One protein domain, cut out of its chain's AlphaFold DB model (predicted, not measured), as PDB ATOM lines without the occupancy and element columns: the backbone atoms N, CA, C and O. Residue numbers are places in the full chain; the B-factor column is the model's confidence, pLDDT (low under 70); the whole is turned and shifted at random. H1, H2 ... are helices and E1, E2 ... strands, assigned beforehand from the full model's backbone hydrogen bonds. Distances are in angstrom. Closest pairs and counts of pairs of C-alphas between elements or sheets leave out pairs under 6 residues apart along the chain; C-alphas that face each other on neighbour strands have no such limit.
ATOM      1  N   THR A 101      19.590 -41.247 -12.572       95.94
ATOM      2  CA  THR A 101      19.909 -41.733 -11.212       95.94
ATOM      3  C   THR A 101      19.998 -40.584 -10.200       95.94
ATOM      4  O   THR A 101      19.610 -40.741  -9.049       95.94
ATOM      5  N   ALA A 102      20.510 -39.419 -10.614       96.19
ATOM      6  CA  ALA A 102      20.623 -38.260  -9.732       96.19
ATOM      7  C   ALA A 102      19.251 -37.657  -9.395       96.19
ATOM      8  O   ALA A 102      19.031 -37.269  -8.251       96.19
ATOM      9  N   GLY A 103      18.346 -37.577 -10.373       95.81
ATOM     10  CA  GLY A 103      16.976 -37.120 -10.169       95.81
ATOM     11  C   GLY A 103      16.194 -38.049  -9.250       95.81
ATOM     12  O   GLY A 103      15.662 -37.583  -8.243       95.81
ATOM     13  N   LEU A 104      16.259 -39.360  -9.507       96.38
ATOM     14  CA  LEU A 104      15.641 -40.376  -8.657       96.38
ATOM     15  C   LEU A 104      16.097 -40.236  -7.203       96.38
ATOM     16  O   LEU A 104      15.269 -40.153  -6.304       96.38
ATOM     17  N   LEU A 105      17.412 -40.187  -6.959       95.81
ATOM     18  CA  LEU A 105      17.948 -40.105  -5.596       95.81
ATOM     19  C   LEU A 105      17.495 -38.836  -4.867       95.81
ATOM     20  O   LEU A 105      17.198 -38.904  -3.679       95.81
ATOM     21  N   LYS A 106      17.412 -37.696  -5.569       94.81
ATOM     22  CA  LYS A 106      16.896 -36.447  -4.990       94.81
ATOM     23  C   LYS A 106      15.428 -36.576  -4.610       94.81
ATOM     24  O   LYS A 106      15.080 -36.264  -3.475       94.81
ATOM     25  N   GLY A 107      14.590 -37.051  -5.529       94.31
ATOM     26  CA  GLY A 107      13.160 -37.187  -5.266       94.31
ATOM     27  C   GLY A 107      12.876 -38.206  -4.162       94.31
ATOM     28  O   GLY A 107      12.170 -37.886  -3.214       94.31
ATOM     29  N   MET A 108      13.525 -39.373  -4.185       93.88
ATOM     30  CA  MET A 108      13.384 -40.375  -3.119       93.88
ATOM     31  C   MET A 108      13.820 -39.839  -1.749       93.88
ATOM     32  O   MET A 108      13.135 -40.082  -0.761       93.88
ATOM     33  N   SER A 109      14.907 -39.060  -1.686       93.06
ATOM     34  CA  SER A 109      15.359 -38.446  -0.426       93.06
ATOM     35  C   SER A 109      14.432 -37.354   0.116       93.06
ATOM     36  O   SER A 109      14.488 -37.044   1.302       93.06
ATOM     37  N   ALA A 110      13.589 -36.766  -0.737       91.94
ATOM     38  CA  ALA A 110      12.564 -35.819  -0.307       91.94
ATOM     39  C   ALA A 110      11.322 -36.532   0.256       91.94
ATOM     40  O   ALA A 110      10.609 -35.954   1.071       91.94
ATOM     41  N   LEU A 111      11.078 -37.779  -0.161       91.69
ATOM     42  CA  LEU A 111       9.945 -38.593   0.291       91.69
ATOM     43  C   LEU A 111      10.223 -39.305   1.613       91.69
ATOM     44  O   LEU A 111       9.346 -39.389   2.466       91.69
ATOM     45  N   SER A 112      11.438 -39.831   1.776       90.69
ATOM     46  CA  SER A 112      11.868 -40.515   2.993       90.69
ATOM     47  C   SER A 112      13.257 -40.034   3.403       90.69
ATOM     48  O   SER A 112      14.161 -39.992   2.562       90.69
ATOM     49  N   PRO A 113      13.478 -39.735   4.697       89.00
ATOM     50  CA  PRO A 113      14.796 -39.347   5.186       89.00
ATOM     51  C   PRO A 113      15.815 -40.489   5.081       89.00
ATOM     52  O   PRO A 113      17.015 -40.229   4.992       89.00
ATOM     53  N   LEU A 114      15.355 -41.745   5.090       93.50
ATOM     54  CA  LEU A 114      16.197 -42.934   5.010       93.50
ATOM     55  C   LEU A 114      16.018 -43.622   3.658       93.50
ATOM     56  O   LEU A 114      14.892 -43.907   3.247       93.50
ATOM     57  N   VAL A 115      17.136 -43.931   3.003       95.12
ATOM     58  CA  VAL A 115      17.159 -44.720   1.769       95.12
ATOM     59  C   VAL A 115      18.061 -45.937   1.930       95.12
ATOM     60  O   VAL A 115      19.117 -45.861   2.563       95.12
ATOM     61  N   ALA A 116      17.652 -47.044   1.318       94.69
ATOM     62  CA  ALA A 116      18.500 -48.197   1.063       94.69
ATOM     63  C   ALA A 116      18.916 -48.175  -0.413       94.69
ATOM     64  O   ALA A 116      18.089 -47.980  -1.304       94.69
ATOM     65  N   ILE A 117      20.211 -48.326  -0.672       93.94
ATOM     66  CA  ILE A 117      20.774 -48.384  -2.017       93.94
ATOM     67  C   ILE A 117      21.490 -49.708  -2.156       93.94
ATOM     68  O   ILE A 117      22.475 -49.970  -1.465       93.94
ATOM     69  N   GLU A 118      21.021 -50.508  -3.098       91.12
ATOM     70  CA  GLU A 118      21.587 -51.811  -3.388       91.12
ATOM     71  C   GLU A 118      22.321 -51.778  -4.723       91.12
ATOM     72  O   GLU A 118      21.831 -51.279  -5.741       91.12
ATOM     73  N   GLN A 119      23.537 -52.316  -4.719       87.31
ATOM     74  CA  GLN A 119      24.292 -52.577  -5.929       87.31
ATOM     75  C   GLN A 119      24.514 -54.075  -6.086       87.31
ATOM     76  O   GLN A 119      25.329 -54.695  -5.399       87.31
ATOM     77  N   GLU A 120      23.846 -54.625  -7.088       82.75
ATOM     78  CA  GLU A 120      23.987 -56.018  -7.479       82.75
ATOM     79  C   GLU A 120      25.125 -56.170  -8.496       82.75
ATOM     80  O   GLU A 120      25.202 -55.462  -9.507       82.75
ATOM     81  N   LYS A 121      26.031 -57.122  -8.251       74.31
ATOM     82  CA  LYS A 121      27.096 -57.501  -9.188       74.31
ATOM     83  C   LYS A 121      27.065 -59.006  -9.414       74.31
ATOM     84  O   LYS A 121      26.849 -59.780  -8.495       74.31
ATOM     85  N   ARG A 122      27.340 -59.427 -10.654       58.34
ATOM     86  CA  ARG A 122      27.220 -60.828 -11.103       58.34
ATOM     87  C   ARG A 122      28.024 -61.844 -10.273       58.34
ATOM     88  O   ARG A 122      27.609 -62.994 -10.208       58.34
ATOM     89  N   PHE A 123      29.147 -61.434  -9.679       55.69
ATOM     90  CA  PHE A 123      30.093 -62.320  -8.984       55.69
ATOM     91  C   PHE A 123      30.594 -61.767  -7.637       55.69
ATOM     92  O   PHE A 123      31.578 -62.266  -7.104       55.69
ATOM     93  N   HIS A 124      29.955 -60.728  -7.094       59.97
ATOM     94  CA  HIS A 124      30.341 -60.150  -5.804       59.97
ATOM     95  C   HIS A 124      29.147 -60.129  -4.859       59.97
ATOM     96  O   HIS A 124      28.005 -60.118  -5.315       59.97
ATOM     97  N   THR A 125      29.432 -60.094  -3.557       61.03
ATOM     98  CA  THR A 125      28.437 -59.864  -2.510       61.03
ATOM     99  C   THR A 125      27.588 -58.651  -2.874       61.03
ATOM    100  O   THR A 125      28.131 -57.620  -3.286       61.03
ATOM    101  N   GLN A 126      26.266 -58.791  -2.758       66.62
ATOM    102  CA  GLN A 126      25.362 -57.653  -2.847       66.62
ATOM    103  C   GLN A 126      25.828 -56.606  -1.830       66.62
ATOM    104  O   GLN A 126      26.071 -56.925  -0.665       66.62
ATOM    105  N   MET A 127      26.038 -55.377  -2.290       81.69
ATOM    106  CA  MET A 127      26.417 -54.282  -1.405       81.69
ATOM    107  C   MET A 127      25.177 -53.434  -1.176       81.69
ATOM    108  O   MET A 127      24.630 -52.887  -2.135       81.69
ATOM    109  N   ALA A 128      24.749 -53.352   0.080       88.75
ATOM    110  CA  ALA A 128      23.656 -52.503   0.513       88.75
ATOM    111  C   ALA A 128      24.213 -51.385   1.394       88.75
ATOM    112  O   ALA A 128      24.980 -51.634   2.326       88.75
ATOM    113  N   TRP A 129      23.813 -50.155   1.093       92.94
ATOM    114  CA  TRP A 129      24.096 -48.987   1.912       92.94
ATOM    115  C   TRP A 129      22.780 -48.386   2.371       92.94
ATOM    116  O   TRP A 129      21.932 -48.050   1.548       92.94
ATOM    117  N   ILE A 130      22.623 -48.231   3.681       95.25
ATOM    118  CA  ILE A 130      21.443 -47.614   4.284       95.25
ATOM    119  C   ILE A 130      21.884 -46.290   4.887       95.25
ATOM    120  O   ILE A 130      22.847 -46.253   5.655       95.25
ATOM    121  N   GLY A 131      21.213 -45.193   4.548       96.38
ATOM    122  CA  GLY A 131      21.602 -43.897   5.082       96.38
ATOM    123  C   GLY A 131      20.731 -42.722   4.671       96.38
ATOM    124  O   GLY A 131      19.744 -42.869   3.953       96.38
ATOM    125  N   VAL A 132      21.139 -41.543   5.135       96.75
ATOM    126  CA  VAL A 132      20.525 -40.263   4.770       96.75
ATOM    127  C   VAL A 132      21.328 -39.635   3.643       96.75
ATOM    128  O   VAL A 132      22.560 -39.541   3.711       96.75
ATOM    129  N   VAL A 133      20.634 -39.193   2.600       96.81
ATOM    130  CA  VAL A 133      21.248 -38.469   1.487       96.81
ATOM    131  C   VAL A 133      21.629 -37.067   1.956       96.81
ATOM    132  O   VAL A 133      20.774 -36.256   2.284       96.81
ATOM    133  N   ASP A 134      22.928 -36.779   1.976       96.50
ATOM    134  CA  ASP A 134      23.468 -35.472   2.368       96.50
ATOM    135  C   ASP A 134      23.496 -34.521   1.162       96.50
ATOM    136  O   ASP A 134      23.118 -33.355   1.245       96.50
ATOM    137  N   LYS A 135      23.905 -35.041  -0.006       96.69
ATOM    138  CA  LYS A 135      23.968 -34.266  -1.248       96.69
ATOM    139  C   LYS A 135      23.935 -35.156  -2.483       96.69
ATOM    140  O   LYS A 135      24.653 -36.148  -2.565       96.69
ATOM    141  N   VAL A 136      23.207 -34.723  -3.513       97.06
ATOM    142  CA  VAL A 136      23.239 -35.346  -4.846       97.06
ATOM    143  C   VAL A 136      23.649 -34.324  -5.896       97.06
ATOM    144  O   VAL A 136      23.066 -33.248  -6.027       97.06
ATOM    145  N   THR A 137      24.647 -34.683  -6.692       95.56
ATOM    146  CA  THR A 137      25.089 -33.937  -7.873       95.56
ATOM    147  C   THR A 137      24.915 -34.798  -9.120       95.56
ATOM    148  O   THR A 137      24.579 -35.974  -9.032       95.56
ATOM    149  N   LYS A 138      25.222 -34.252 -10.302       90.81
ATOM    150  CA  LYS A 138      25.166 -35.013 -11.560       90.81
ATOM    151  C   LYS A 138      26.044 -36.278 -11.553       90.81
ATOM    152  O   LYS A 138      25.739 -37.225 -12.268       90.81
ATOM    153  N   ARG A 139      27.153 -36.290 -10.801       94.31
ATOM    154  CA  ARG A 139      28.155 -37.379 -10.829       94.31
ATOM    155  C   ARG A 139      28.363 -38.081  -9.493       94.31
ATOM    156  O   ARG A 139      29.039 -39.104  -9.469       94.31
ATOM    157  N   TRP A 140      27.831 -37.539  -8.404       97.06
ATOM    158  CA  TRP A 140      28.130 -38.006  -7.054       97.06
ATOM    159  C   TRP A 140      26.896 -37.988  -6.168       97.06
ATOM    160  O   TRP A 140      26.163 -37.000  -6.162       97.06
ATOM    161  N   LEU A 141      26.750 -39.050  -5.387       97.19
ATOM    162  CA  LEU A 141      25.914 -39.135  -4.201       97.19
ATOM    163  C   LEU A 141      26.813 -39.025  -2.968       97.19
ATOM    164  O   LEU A 141      27.833 -39.699  -2.895       97.19
ATOM    165  N   TRP A 142      26.419 -38.218  -1.995       97.75
ATOM    166  CA  TRP A 142      27.006 -38.184  -0.662       97.75
ATOM    167  C   TRP A 142      25.991 -38.764   0.313       97.75
ATOM    168  O   TRP A 142      24.906 -38.205   0.472       97.75
ATOM    169  N   LEU A 143      26.330 -39.896   0.924       97.56
ATOM    170  CA  LEU A 143      25.435 -40.654   1.793       97.56
ATOM    171  C   LEU A 143      26.036 -40.738   3.193       97.56
ATOM    172  O   LEU A 143      27.180 -41.163   3.364       97.56
ATOM    173  N   ARG A 144      25.269 -40.334   4.205       97.62
ATOM    174  CA  ARG A 144      25.619 -40.571   5.602       97.62
ATOM    175  C   ARG A 144      25.015 -41.895   6.031       97.62
ATOM    176  O   ARG A 144      23.823 -41.982   6.300       97.62
ATOM    177  N   GLU A 145      25.849 -42.919   6.049       97.00
ATOM    178  CA  GLU A 145      25.415 -44.292   6.286       97.00
ATOM    179  C   GLU A 145      25.189 -44.613   7.763       97.00
ATOM    180  O   GLU A 145      25.849 -44.060   8.653       97.00
ATOM    181  N   VAL A 146      24.296 -45.572   7.997       95.81
ATOM    182  CA  VAL A 146      24.170 -46.311   9.252       95.81
ATOM    183  C   VAL A 146      25.211 -47.429   9.263       95.81
ATOM    184  O   VAL A 146      25.380 -48.163   8.292       95.81
ATOM    185  N   ARG A 147      25.924 -47.570  10.376       92.12
ATOM    186  CA  ARG A 147      26.895 -48.641  10.605       92.12
ATOM    187  C   ARG A 147      26.212 -49.912  11.115       92.12
ATOM    188  O   ARG A 147      25.162 -49.813  11.745       92.12
ATOM    189  N   PRO A 148      26.860 -51.087  10.992       90.62
ATOM    190  CA  PRO A 148      26.320 -52.350  11.508       90.62
ATOM    191  C   PRO A 148      25.981 -52.350  13.005       90.62
ATOM    192  O   PRO A 148      25.125 -53.103  13.443       90.62
ATOM    193  N   ASN A 149      26.622 -51.485  13.796       94.50
ATOM    194  CA  ASN A 149      26.326 -51.304  15.218       94.50
ATOM    195  C   ASN A 149      25.211 -50.273  15.491       94.50
ATOM    196  O   ASN A 149      25.166 -49.710  16.581       94.50
ATOM    197  N   ALA A 150      24.367 -49.978  14.498       92.12
ATOM    198  CA  ALA A 150      23.266 -49.018  14.574       92.12
ATOM    199  C   ALA A 150      23.689 -47.571  14.918       92.12
ATOM    200  O   ALA A 150      22.934 -46.816  15.527       92.12
ATOM    201  N   THR A 151      24.894 -47.149  14.513       95.88
ATOM    202  CA  THR A 151      25.370 -45.761  14.693       95.88
ATOM    203  C   THR A 151      25.592 -45.051  13.363       95.88
ATOM    204  O   THR A 151      25.941 -45.672  12.367       95.88
ATOM    205  N   TRP A 152      25.468 -43.724  13.337       96.31
ATOM    206  CA  TRP A 152      25.696 -42.935  12.123       96.31
ATOM    207  C   TRP A 152      27.173 -42.683  11.834       96.31
ATOM    208  O   TRP A 152      27.953 -42.322  12.726       96.31
ATOM    209  N   CYS A 153      27.563 -42.783  10.564       96.25
ATOM    210  CA  CYS A 153      28.850 -42.290  10.092       96.25
ATOM    211  C   CYS A 153      29.047 -40.804  10.438       96.25
ATOM    212  O   CYS A 153      28.151 -39.986  10.254       96.25
ATOM    213  N   LYS A 154      30.240 -40.445  10.947       96.00
ATOM    214  CA  LYS A 154      30.537 -39.065  11.396       96.00
ATOM    215  C   LYS A 154      30.508 -38.058  10.241       96.00
ATOM    216  O   LYS A 154      30.245 -36.882  10.455       96.00
ATOM    217  N   ARG A 155      30.832 -38.516   9.032       96.88
ATOM    218  CA  ARG A 155      30.823 -37.744   7.787       96.88
ATOM    219  C   ARG A 155      30.185 -38.597   6.688       96.88
ATOM    220  O   ARG A 155      30.281 -39.822   6.777       96.88
ATOM    221  N   PRO A 156      29.540 -37.982   5.685       97.31
ATOM    222  CA  PRO A 156      29.024 -38.715   4.538       97.31
ATOM    223  C   PRO A 156      30.164 -39.266   3.671       97.31
ATOM    224  O   PRO A 156      31.226 -38.650   3.555       97.31
ATOM    225  N   HIS A 157      29.922 -40.403   3.026       96.88
ATOM    226  CA  HIS A 157      30.812 -40.972   2.018       96.88
ATOM    227  C   HIS A 157      30.336 -40.618   0.609       96.88
ATOM    228  O   HIS A 157      29.135 -40.539   0.343       96.88
ATOM    229  N   GLY A 158      31.290 -40.392  -0.296       96.44
ATOM    230  CA  GLY A 158      31.030 -40.044  -1.690       96.44
ATOM    231  C   GLY A 158      31.008 -41.270  -2.604       96.44
ATOM    232  O   GLY A 158      31.989 -42.004  -2.697       96.44
ATOM    233  N   TYR A 159      29.921 -41.430  -3.353       94.75
ATOM    234  CA  TYR A 159      29.685 -42.502  -4.316       94.75
ATOM    235  C   TYR A 159      29.516 -41.936  -5.721       94.75
ATOM    236  O   TYR A 159      28.662 -41.083  -5.968       94.75
ATOM    237  N   LYS A 160      30.318 -42.416  -6.673       93.62
ATOM    238  CA  LYS A 160      30.234 -41.969  -8.068       93.62
ATOM    239  C   LYS A 160      29.040 -42.618  -8.770       93.62
ATOM    240  O   LYS A 160      28.961 -43.843  -8.851       93.62
ATOM    241  N   LEU A 161      28.158 -41.795  -9.330       90.62
ATOM    242  CA  LEU A 161      27.034 -42.242 -10.148       90.62
ATOM    243  C   LEU A 161      27.548 -42.696 -11.523       90.62
ATOM    244  O   LEU A 161      28.395 -42.030 -12.126       90.62
ATOM    245  N   ARG A 162      27.061 -43.849 -11.992       73.62
ATOM    246  CA  ARG A 162      27.374 -44.440 -13.300       73.62
ATOM    247  C   ARG A 162      26.117 -44.622 -14.131       73.62
ATOM    248  O   ARG A 162      25.119 -45.149 -13.574       73.62
TER     249      ARG A 162
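Overview. This is residues 101 to 162 of the 162 residues of an uncharacterized protein of Actinoplanes ianthinogenes (UniProt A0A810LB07). A strongly twisted sheet of four strands, E1 to E4, has the single helix H1 over one face, running across the strands, and no named helix over the other. The long strand E2 bends partway along; its first part makes a hairpin with E1 that reaches away from the helix, and its later part pairs with E3, which has the short E4 at its other side. The printed part has 62 residues, with one named helix followed by four named strands in the chain order H1 E1 E2 E3 E4, and the sheet order is E1 - E2 - E3 - E4, all antiparallel. The class is mixed, helices and strands; the whole is compact, with a radius of gyration of the C-alphas of 11.7 A and spans of 29 by 28 by 19 A.

Arrangement. The sheet is a meander, each strand the antiparallel neighbour of the one before: E1, residues 115 to 121, E2, residues 124 to 136, E3, residues 140 to 145, and E4, residues 157 to 160. E1 and E4 are its edge strands. E2 bends by 97 degrees at residue 133, and its pairing is staggered: residues 124 to 131 pair with E1 and residues 131 to 136 with E3. In the hairpin of E1 and E2, N 117 and O 129 are within hydrogen-bond range at 2.8 A. In the hairpin of E2 and E3, N 142 and O 135 are 2.8 A apart. In the hairpin of E3 and E4, N 159 and O 141 are 2.8 A apart. E1 is apart from E3 and from E4. H1, residues 101 to 111, is on the sheet at a height over the sheet of 8.5 A. It lies over E2 and, only just, over E3, where 3 of its C-alphas fall. It runs across the strands, at 68 degrees to E2 on the local plane. The closest C-alphas of H1 and E2 are those of Ser 109 and Val 133, 6.2 A apart. Every O i to N i+4 pair of H1 is within hydrogen-bond range.

Along the chain. E2 is the longest strand by residues, His 124 to Val 136, 25.8 A from first to last C-alpha. E1, Val 115 to Lys 121, measures 19.5 A, E3, Trp 140 to Glu 145, 15.0 A, and E4, His 157 to Lys 160, 10.2 A. H1, Thr 101 to Leu 111, measures 15.5 A and begins with C-alpha 101 at (19.909, -41.733, -11.212). E2 begins with C-alpha 124 at (30.341, -60.150, -5.804), and E4 ends with C-alpha 160 at (30.234, -41.969, -8.068).

Size, cuts and confidence. The two C-alphas farthest apart, those of Ala 110 and Phe 123, are 32.9 A apart. The printed part has no cut and ends at Arg 162, the chain's last residue. The link from E3 to E4, 11 residues, is long; the links H1 to E1, E1 to E2 and E2 to E3 are tight. The mean pLDDT of the printed part is 90.8, and residues 122 to 126 are under 70.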